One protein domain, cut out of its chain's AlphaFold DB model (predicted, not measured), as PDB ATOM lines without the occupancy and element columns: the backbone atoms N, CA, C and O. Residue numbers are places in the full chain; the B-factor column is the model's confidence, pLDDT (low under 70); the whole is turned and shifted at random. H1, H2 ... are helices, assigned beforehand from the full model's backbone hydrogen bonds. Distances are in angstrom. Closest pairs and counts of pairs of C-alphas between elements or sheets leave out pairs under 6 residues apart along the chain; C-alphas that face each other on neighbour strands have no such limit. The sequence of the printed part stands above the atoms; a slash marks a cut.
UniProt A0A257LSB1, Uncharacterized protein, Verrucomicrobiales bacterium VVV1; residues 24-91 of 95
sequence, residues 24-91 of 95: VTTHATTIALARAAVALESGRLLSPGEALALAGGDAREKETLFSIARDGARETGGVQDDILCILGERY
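What this domain is: This is residues 24 to 91 of the 95 residues of an uncharacterized protein of Verrucomicrobiales bacterium VVV1 (UniProt A0A257LSB1). Three crossed helices form a cluster, with H3 and H4 packed on the long H1 and on each other, while short H2 and the loop after it make a small head at one end. The 68 printed residues hold four named helices, H1 to H4 in chain order, and no named strand: all helix. The whole is compact, with a radius of gyration of the C-alphas of 11.6 A, yet elongated, spanning 34 by 20 by 16 A.

How they stand to each other: H1, residues 24 to 41, touches H3, residues 65 to 76, at a steep tilt of 41 degrees, opposite ways; the closest C-alphas, of Ala 28 and Gly 72, are 5.3 A apart. H4, residues 80 to 90, touches H1, closest at C-alphas 29 and 83, 5.0 A, and H3, closest at C-alphas 73 and 80, 5.0 A. H2, residues 48 to 53, touches no helix. Residues 45 to 46 pair parallel with residues 63 to 64. In the four helices every O i to N i+4 pair is within hydrogen-bond range.

Where its parts are: H1 is 26.1 A long from C-alpha 24 at (57.572, 16.899, 0.811), H3 16.5 A and H4 15.4 A, ending at C-alpha 90 (44.301, 22.601, -12.009).

The domain as a whole: The printed part has no cut. The link from H2 to H3 is long, 11 residues. Residue 57 is under pLDDT 70.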
ATOM      1  N   VAL A  24      58.695  17.180  -0.096       95.38
ATOM      2  CA  VAL A  24      57.572  16.899   0.811       95.38
ATOM      3  C   VAL A  24      56.310  17.576   0.290       95.38
ATOM      4  O   VAL A  24      55.278  16.926   0.122       95.38
ATOM      5  N   THR A  25      56.398  18.857  -0.049       92.56
ATOM      6  CA  THR A  25      55.307  19.651  -0.619       92.56
ATOM      7  C   THR A  25      54.900  19.123  -1.999       92.56
ATOM      8  O   THR A  25      53.709  19.067  -2.315       92.56
ATOM      9  N   THR A  26      55.846  18.628  -2.801       93.88
ATOM     10  CA  THR A  26      55.550  17.965  -4.087       93.88
ATOM     11  C   THR A  26      54.762  16.665  -3.887       93.88
ATOM     12  O   THR A  26      53.759  16.419  -4.570       93.88
ATOM     13  N   HIS A  27      55.166  15.841  -2.918       94.12
ATOM     14  CA  HIS A  27      54.454  14.614  -2.568       94.12
ATOM     15  C   HIS A  27      53.041  14.911  -2.042       94.12
ATOM     16  O   HIS A  27      52.063  14.330  -2.519       94.12
ATOM     17  N   ALA A  28      52.923  15.884  -1.137       94.81
ATOM     18  CA  ALA A  28      51.654  16.369  -0.602       94.81
ATOM     19  C   ALA A  28      50.708  16.851  -1.709       94.81
ATOM     20  O   ALA A  28      49.530  16.498  -1.732       94.81
ATOM     21  N   THR A  29      51.245  17.602  -2.673       94.94
ATOM     22  CA  THR A  29      50.500  18.105  -3.832       94.94
ATOM     23  C   THR A  29      49.966  16.965  -4.692       94.94
ATOM     24  O   THR A  29      48.819  17.005  -5.129       94.94
ATOM     25  N   THR A  30      50.758  15.912  -4.899       95.38
ATOM     26  CA  THR A  30      50.328  14.736  -5.674       95.38
ATOM     27  C   THR A  30      49.139  14.036  -5.011       95.38
ATOM     28  O   THR A  30      48.157  13.708  -5.679       95.38
ATOM     29  N   ILE A  31      49.188  13.860  -3.686       95.75
ATOM     30  CA  ILE A  31      48.079  13.283  -2.913       95.75
ATOM     31  C   ILE A  31      46.842  14.183  -2.993       95.75
ATOM     32  O   ILE A  31      45.736  13.706  -3.252       95.75
ATOM     33  N   ALA A  32      47.027  15.489  -2.801       96.69
ATOM     34  CA  ALA A  32      45.955  16.470  -2.852       96.69
ATOM     35  C   ALA A  32      45.261  16.495  -4.226       96.69
ATOM     36  O   ALA A  32      44.033  16.517  -4.293       96.69
ATOM     37  N   LEU A  33      46.021  16.411  -5.323       96.62
ATOM     38  CA  LEU A  33      45.485  16.324  -6.686       96.62
ATOM     39  C   LEU A  33      44.629  15.068  -6.884       96.62
ATOM     40  O   LEU A  33      43.537  15.153  -7.446       96.62
ATOM     41  N   ALA A  34      45.087  13.915  -6.392       97.12
ATOM     42  CA  ALA A  34      44.310  12.681  -6.461       97.12
ATOM     43  C   ALA A  34      42.994  12.791  -5.667       97.12
ATOM     44  O   ALA A  34      41.939  12.388  -6.155       97.12
ATOM     45  N   ARG A  35      43.025  13.397  -4.473       96.44
ATOM     46  CA  ARG A  35      41.817  13.632  -3.660       96.44
ATOM     47  C   ARG A  35      40.841  14.589  -4.331       96.44
ATOM     48  O   ARG A  35      39.649  14.299  -4.373       96.44
ATOM     49  N   ALA A  36      41.342  15.683  -4.902       96.81
ATOM     50  CA  ALA A  36      40.524  16.638  -5.639       96.81
ATOM     51  C   ALA A  36      39.845  15.990  -6.853       96.81
ATOM     52  O   ALA A  36      38.657  16.222  -7.074       96.81
ATOM     53  N   ALA A  37      40.550  15.123  -7.588       96.69
ATOM     54  CA  ALA A  37      39.961  14.358  -8.685       96.69
ATOM     55  C   ALA A  37      38.813  13.453  -8.204       96.69
ATOM     56  O   ALA A  37      37.714  13.522  -8.749       96.69
ATOM     57  N   VAL A  38      39.017  12.687  -7.129       97.00
ATOM     58  CA  VAL A  38      37.972  11.814  -6.562       97.00
ATOM     59  C   VAL A  38      36.776  12.620  -6.037       97.00
ATOM     60  O   VAL A  38      35.619  12.237  -6.236       97.00
ATOM     61  N   ALA A  39      37.018  13.744  -5.360       95.56
ATOM     62  CA  ALA A  39      35.956  14.625  -4.874       95.56
ATOM     63  C   ALA A  39      35.143  15.217  -6.037       95.56
ATOM     64  O   ALA A  39      33.916  15.287  -5.953       95.56
ATOM     65  N   LEU A  40      35.811  15.590  -7.131       95.31
ATOM     66  CA  LEU A  40      35.170  16.092  -8.343       95.31
ATOM     67  C   LEU A  40      34.306  15.015  -9.007       95.31
ATOM     68  O   LEU A  40      33.123  15.243  -9.244       95.31
ATOM     69  N   GLU A  41      34.869  13.831  -9.253       96.31
ATOM     70  CA  GLU A  41      34.167  12.708  -9.891       96.31
ATOM     71  C   GLU A  41      32.947  12.245  -9.085       96.31
ATOM     72  O   GLU A  41      31.943  11.823  -9.655       96.31
ATOM     73  N   SER A  42      33.001  12.371  -7.756       95.19
ATOM     74  CA  SER A  42      31.887  12.036  -6.861       95.19
ATOM     75  C   SER A  42      30.886  13.178  -6.623       95.19
ATOM     76  O   SER A  42      29.948  12.999  -5.850       95.19
ATOM     77  N   GLY A  43      31.052  14.352  -7.249       93.81
ATOM     78  CA  GLY A  43      30.151  15.506  -7.066       93.81
ATOM     79  C   GLY A  43      30.213  16.142  -5.666       93.81
ATOM     80  O   GLY A  43      29.276  16.822  -5.220       93.81
ATOM     81  N   ARG A  44      31.310  15.893  -4.945       94.38
ATOM     82  CA  ARG A  44      31.549  16.358  -3.572       94.38
ATOM     83  C   ARG A  44      32.506  17.540  -3.492       94.38
ATOM     84  O   ARG A  44      32.594  18.139  -2.427       94.38
ATOM     85  N   LEU A  45      33.196  17.880  -4.580       95.75
ATOM     86  CA  LEU A  45      34.031  19.077  -4.641       95.75
ATOM     87  C   LEU A  45      33.161  20.325  -4.820       95.75
ATOM     88  O   LEU A  45      32.350  20.396  -5.742       95.75
ATOM     89  N   LEU A  46      33.356  21.298  -3.938       93.75
ATOM     90  CA  LEU A  46      32.642  22.566  -3.920       93.75
ATOM     91  C   LEU A  46      33.569  23.724  -4.257       93.75
ATOM     92  O   LEU A  46      34.721  23.774  -3.818       93.75
ATOM     93  N   SER A  47      33.022  24.691  -4.982       91.44
ATOM     94  CA  SER A  47      33.585  26.032  -5.083       91.44
ATOM     95  C   SER A  47      33.400  26.798  -3.764       91.44
ATOM     96  O   SER A  47      32.525  26.452  -2.960       91.44
ATOM     97  N   PRO A  48      34.160  27.883  -3.531       86.69
ATOM     98  CA  PRO A  48      33.992  28.709  -2.336       86.69
ATOM     99  C   PRO A  48      32.564  29.253  -2.172       86.69
ATOM    100  O   PRO A  48      32.041  29.297  -1.061       86.69
ATOM    101  N   GLY A  49      31.913  29.626  -3.281       86.25
ATOM    102  CA  GLY A  49      30.533  30.117  -3.274       86.25
ATOM    103  C   GLY A  49      29.520  29.041  -2.881       86.25
ATOM    104  O   GLY A  49      28.637  29.300  -2.067       86.25
ATOM    105  N   GLU A  50      29.670  27.820  -3.401       89.81
ATOM    106  CA  GLU A  50      28.805  26.694  -3.026       89.81
ATOM    107  C   GLU A  50      29.034  26.262  -1.577       89.81
ATOM    108  O   GLU A  50      28.075  25.990  -0.858       89.81
ATOM    109  N   ALA A  51      30.293  26.242  -1.128       88.31
ATOM    110  CA  ALA A  51      30.640  25.939   0.255       88.31
ATOM    111  C   ALA A  51      30.041  26.959   1.232       88.31
ATOM    112  O   ALA A  51      29.557  26.570   2.290       88.31
ATOM    113  N   LEU A  52      30.024  28.247   0.867       85.31
ATOM    114  CA  LEU A  52      29.383  29.298   1.661       85.31
ATOM    115  C   LEU A  52      27.851  29.179   1.666       85.31
ATOM    116  O   LEU A  52      27.213  29.502   2.667       85.31
ATOM    117  N   ALA A  53      27.259  28.745   0.553       86.62
ATOM    118  CA  ALA A  53      25.814  28.570   0.422       86.62
ATOM    119  C   ALA A  53      25.284  27.327   1.159       86.62
ATOM    120  O   ALA A  53      24.099  27.263   1.490       86.62
ATOM    121  N   LEU A  54      26.144  26.340   1.420       85.25
ATOM    122  CA  LEU A  54      25.802  25.134   2.165       85.25
ATOM    123  C   LEU A  54      25.806  25.390   3.677       85.25
ATOM    124  O   LEU A  54      26.763  25.906   4.245       85.25
ATOM    125  N   ALA A  55      24.741  24.957   4.352       71.94
ATOM    126  CA  ALA A  55      24.619  25.018   5.805       71.94
ATOM    127  C   ALA A  55      24.491  23.611   6.407       71.94
ATOM    128  O   ALA A  55      23.800  22.749   5.870       71.94
ATOM    129  N   GLY A  56      25.100  23.391   7.575       70.25
ATOM    130  CA  GLY A  56      24.821  22.216   8.406       70.25
ATOM    131  C   GLY A  56      25.562  20.931   8.010       70.25
ATOM    132  O   GLY A  56      26.777  20.940   7.824       70.25
ATOM    133  N   GLY A  57      24.839  19.804   8.011       68.56
ATOM    134  CA  GLY A  57      25.394  18.450   7.867       68.56
ATOM    135  C   GLY A  57      25.938  18.149   6.471       68.56
ATOM    136  O   GLY A  57      27.028  17.597   6.362       68.56
ATOM    137  N   ASP A  58      25.251  18.611   5.429       71.88
ATOM    138  CA  ASP A  58      25.619  18.361   4.027       71.88
ATOM    139  C   ASP A  58      26.971  18.988   3.654       71.88
ATOM    140  O   ASP A  58      27.705  18.467   2.817       71.88
ATOM    141  N   ALA A  59      27.347  20.084   4.323       74.12
ATOM    142  CA  ALA A  59      28.656  20.711   4.157       74.12
ATOM    143  C   ALA A  59      29.806  19.834   4.690       74.12
ATOM    144  O   ALA A  59      30.935  19.970   4.232       74.12
ATOM    145  N   ARG A  60      29.541  18.938   5.655       75.50
ATOM    146  CA  ARG A  60      30.572  18.083   6.278       75.50
ATOM    147  C   ARG A  60      30.982  16.901   5.409       75.50
ATOM    148  O   ARG A  60      32.057  16.353   5.616       75.50
ATOM    149  N   GLU A  61      30.126  16.494   4.478       83.75
ATOM    150  CA  GLU A  61      30.388  15.366   3.575       83.75
ATOM    151  C   GLU A  61      31.090  15.795   2.279       83.75
ATOM    152  O   GLU A  61      31.499  14.952   1.470       83.75
ATOM    153  N   LYS A  62      31.230  17.110   2.085       90.75
ATOM    154  CA  LYS A  62      31.809  17.733   0.902       90.75
ATOM    155  C   LYS A  62      33.172  18.350   1.190       90.75
ATOM    156  O   LYS A  62      33.535  18.621   2.330       90.75
ATOM    157  N   GLU A  63      33.927  18.554   0.121       93.38
ATOM    158  CA  GLU A  63      35.316  18.999   0.155       93.38
ATOM    159  C   GLU A  63      35.469  20.309  -0.617       93.38
ATOM    160  O   GLU A  63      34.746  20.579  -1.576       93.38
ATOM    161  N   THR A  64      36.458  21.107  -0.235       94.62
ATOM    162  CA  THR A  64      36.916  22.277  -0.997       94.62
ATOM    163  C   THR A  64      38.388  22.087  -1.333       94.62
ATOM    164  O   THR A  64      39.091  21.343  -0.646       94.62
ATOM    165  N   LEU A  65      38.909  22.802  -2.336       95.25
ATOM    166  CA  LEU A  65      40.357  22.785  -2.586       95.25
ATOM    167  C   LEU A  65      41.149  23.208  -1.334       95.25
ATOM    168  O   LEU A  65      42.219  22.666  -1.067       95.25
ATOM    169  N   PHE A  66      40.591  24.115  -0.524       94.38
ATOM    170  CA  PHE A  66      41.179  24.525   0.749       94.38
ATOM    171  C   PHE A  66      41.234  23.389   1.781       94.38
ATOM    172  O   PHE A  66      42.285  23.194   2.393       94.38
ATOM    173  N   SER A  67      40.142  22.634   1.987       94.75
ATOM    174  CA  SER A  67      40.142  21.508   2.938       94.75
ATOM    175  C   SER A  67      41.133  20.430   2.509       94.75
ATOM    176  O   SER A  67      41.941  19.990   3.325       94.75
ATOM    177  N   ILE A  68      41.159  20.113   1.214       96.62
ATOM    178  CA  ILE A  68      42.080  19.138   0.630       96.62
ATOM    179  C   ILE A  68      43.540  19.576   0.813       96.62
ATOM    180  O   ILE A  68      44.373  18.774   1.238       96.62
ATOM    181  N   ALA A  69      43.865  20.843   0.530       96.38
ATOM    182  CA  ALA A  69      45.220  21.369   0.703       96.38
ATOM    183  C   ALA A  69      45.662  21.350   2.171       96.38
ATOM    184  O   ALA A  69      46.781  20.935   2.478       96.38
ATOM    185  N   ARG A  70      44.780  21.773   3.085       95.94
ATOM    186  CA  ARG A  70      45.034  21.758   4.531       95.94
ATOM    187  C   ARG A  70      45.318  20.345   5.029       95.94
ATOM    188  O   ARG A  70      46.258  20.143   5.794       95.94
ATOM    189  N   ASP A  71      44.513  19.377   4.608       95.56
ATOM    190  CA  ASP A  71      44.636  18.001   5.077       95.56
ATOM    191  C   ASP A  71      45.895  17.341   4.488       95.56
ATOM    192  O   ASP A  71      46.657  16.718   5.226       95.56
ATOM    193  N   GLY A  72      46.206  17.590   3.209       94.12
ATOM    194  CA  GLY A  72      47.466  17.162   2.589       94.12
ATOM    195  C   GLY A  72      48.706  17.733   3.289       94.12
ATOM    196  O   GLY A  72      49.642  16.989   3.586       94.12
ATOM    197  N   ALA A  73      48.699  19.028   3.623       95.06
ATOM    198  CA  ALA A  73      49.766  19.673   4.390       95.06
ATOM    199  C   ALA A  73      49.912  19.073   5.796       95.06
ATOM    200  O   ALA A  73      51.018  18.760   6.230       95.06
ATOM    201  N   ARG A  74      48.796  18.856   6.500       94.81
ATOM    202  CA  ARG A  74      48.795  18.292   7.857       94.81
ATOM    203  C   ARG A  74      49.327  16.858   7.902       94.81
ATOM    204  O   ARG A  74      49.978  16.492   8.875       94.81
ATOM    205  N   GLU A  75      49.019  16.043   6.900       94.19
ATOM    206  CA  GLU A  75      49.427  14.634   6.859       94.19
ATOM    207  C   GLU A  75      50.901  14.444   6.499       94.19
ATOM    208  O   GLU A  75      51.537  13.510   6.983       94.19
ATOM    209  N   THR A  76      51.440  15.317   5.652       91.94
ATOM    210  CA  THR A  76      52.784  15.154   5.072       91.94
ATOM    211  C   THR A  76      53.818  16.117   5.646       91.94
ATOM    212  O   THR A  76      55.011  15.844   5.558       91.94
ATOM    213  N   GLY A  77      53.384  17.238   6.227       92.81
ATOM    214  CA  GLY A  77      54.242  18.358   6.613       92.81
ATOM    215  C   GLY A  77      54.534  19.353   5.482       92.81
ATOM    216  O   GLY A  77      55.339  20.257   5.686       92.81
ATOM    217  N   GLY A  78      53.911  19.200   4.306       93.81
ATOM    218  CA  GLY A  78      54.081  20.115   3.172       93.81
ATOM    219  C   GLY A  78      53.455  21.500   3.386       93.81
ATOM    220  O   GLY A  78      52.653  21.716   4.297       93.81
ATOM    221  N   VAL A  79      53.790  22.450   2.512       95.31
ATOM    222  CA  VAL A  79      53.289  23.832   2.592       95.31
ATOM    223  C   VAL A  79      51.880  23.941   2.000       95.31
ATOM    224  O   VAL A  79      51.685  23.828   0.790       95.31
ATOM    225  N   GLN A  80      50.883  24.210   2.849       95.12
ATOM    226  CA  GLN A  80      49.472  24.317   2.444       95.12
ATOM    227  C   GLN A  80      49.240  25.323   1.308       95.12
ATOM    228  O   GLN A  80      48.501  25.016   0.373       95.12
ATOM    229  N   ASP A  81      49.838  26.513   1.391       93.56
ATOM    230  CA  ASP A  81      49.631  27.586   0.408       93.56
ATOM    231  C   ASP A  81      50.102  27.178  -0.995       93.56
ATOM    232  O   ASP A  81      49.443  27.498  -1.987       93.56
ATOM    233  N   ASP A  82      51.205  26.435  -1.074       93.94
ATOM    234  CA  ASP A  82      51.778  25.967  -2.333       93.94
ATOM    235  C   ASP A  82      50.919  24.852  -2.938       93.94
ATOM    236  O   ASP A  82      50.567  24.907  -4.118       93.94
ATOM    237  N   ILE A  83      50.475  23.903  -2.104       94.88
ATOM    238  CA  ILE A  83      49.531  22.849  -2.501       94.88
ATOM    239  C   ILE A  83      48.236  23.475  -3.037       94.88
ATOM    240  O   ILE A  83      47.773  23.124  -4.124       94.88
ATOM    241  N   LEU A  84      47.657  24.425  -2.294       95.12
ATOM    242  CA  LEU A  84      46.426  25.115  -2.682       95.12
ATOM    243  C   LEU A  84      46.602  25.879  -3.993       95.12
ATOM    244  O   LEU A  84      45.694  25.892  -4.823       95.12
ATOM    245  N   CYS A  85      47.766  26.492  -4.198       91.94
ATOM    246  CA  CYS A  85      48.056  27.193  -5.434       91.94
ATOM    247  C   CYS A  85      47.990  26.246  -6.643       91.94
ATOM    248  O   CYS A  85      47.264  26.527  -7.599       91.94
ATOM    249  N   ILE A  86      48.674  25.097  -6.577       92.75
ATOM    250  CA  ILE A  86      48.685  24.108  -7.667       92.75
ATOM    251  C   ILE A  86      47.290  23.514  -7.902       92.75
ATOM    252  O   ILE A  86      46.860  23.354  -9.047       92.75
ATOM    253  N   LEU A  87      46.545  23.230  -6.830       93.50
ATOM    254  CA  LEU A  87      45.149  22.808  -6.942       93.50
ATOM    255  C   LEU A  87      44.299  23.853  -7.675       93.50
ATOM    256  O   LEU A  87      43.522  23.493  -8.557       93.50
ATOM    257  N   GLY A  88      44.469  25.136  -7.349       91.88
ATOM    258  CA  GLY A  88      43.747  26.232  -7.990       91.88
ATOM    259  C   GLY A  88      44.077  26.396  -9.477       91.88
ATOM    260  O   GLY A  88      43.187  26.698 -10.268       91.88
ATOM    261  N   GLU A  89      45.321  26.136  -9.889       90.06
ATOM    262  CA  GLU A  89      45.692  26.101 -11.313       90.06
ATOM    263  C   GLU A  89      45.011  24.955 -12.061       90.06
ATOM    264  O   GLU A  89      44.581  25.113 -13.208       90.06
ATOM    265  N   ARG A  90      44.904  23.792 -11.413       92.00
ATOM    266  CA  ARG A  90      44.301  22.601 -12.009       92.00
ATOM    267  C   ARG A  90      42.774  22.681 -12.069       92.00
ATOM    268  O   ARG A  90      42.192  22.208 -13.046       92.00
ATOM    269  N   TYR A  91      42.144  23.268 -11.054       92.12
ATOM    270  CA  TYR A  91      40.690  23.312 -10.868       92.12
ATOM    271  C   TYR A  91      40.182  24.756 -10.692       92.12
ATOM    272  O   TYR A  91      39.592  25.081  -9.663       92.12
TER     273      TYR A  91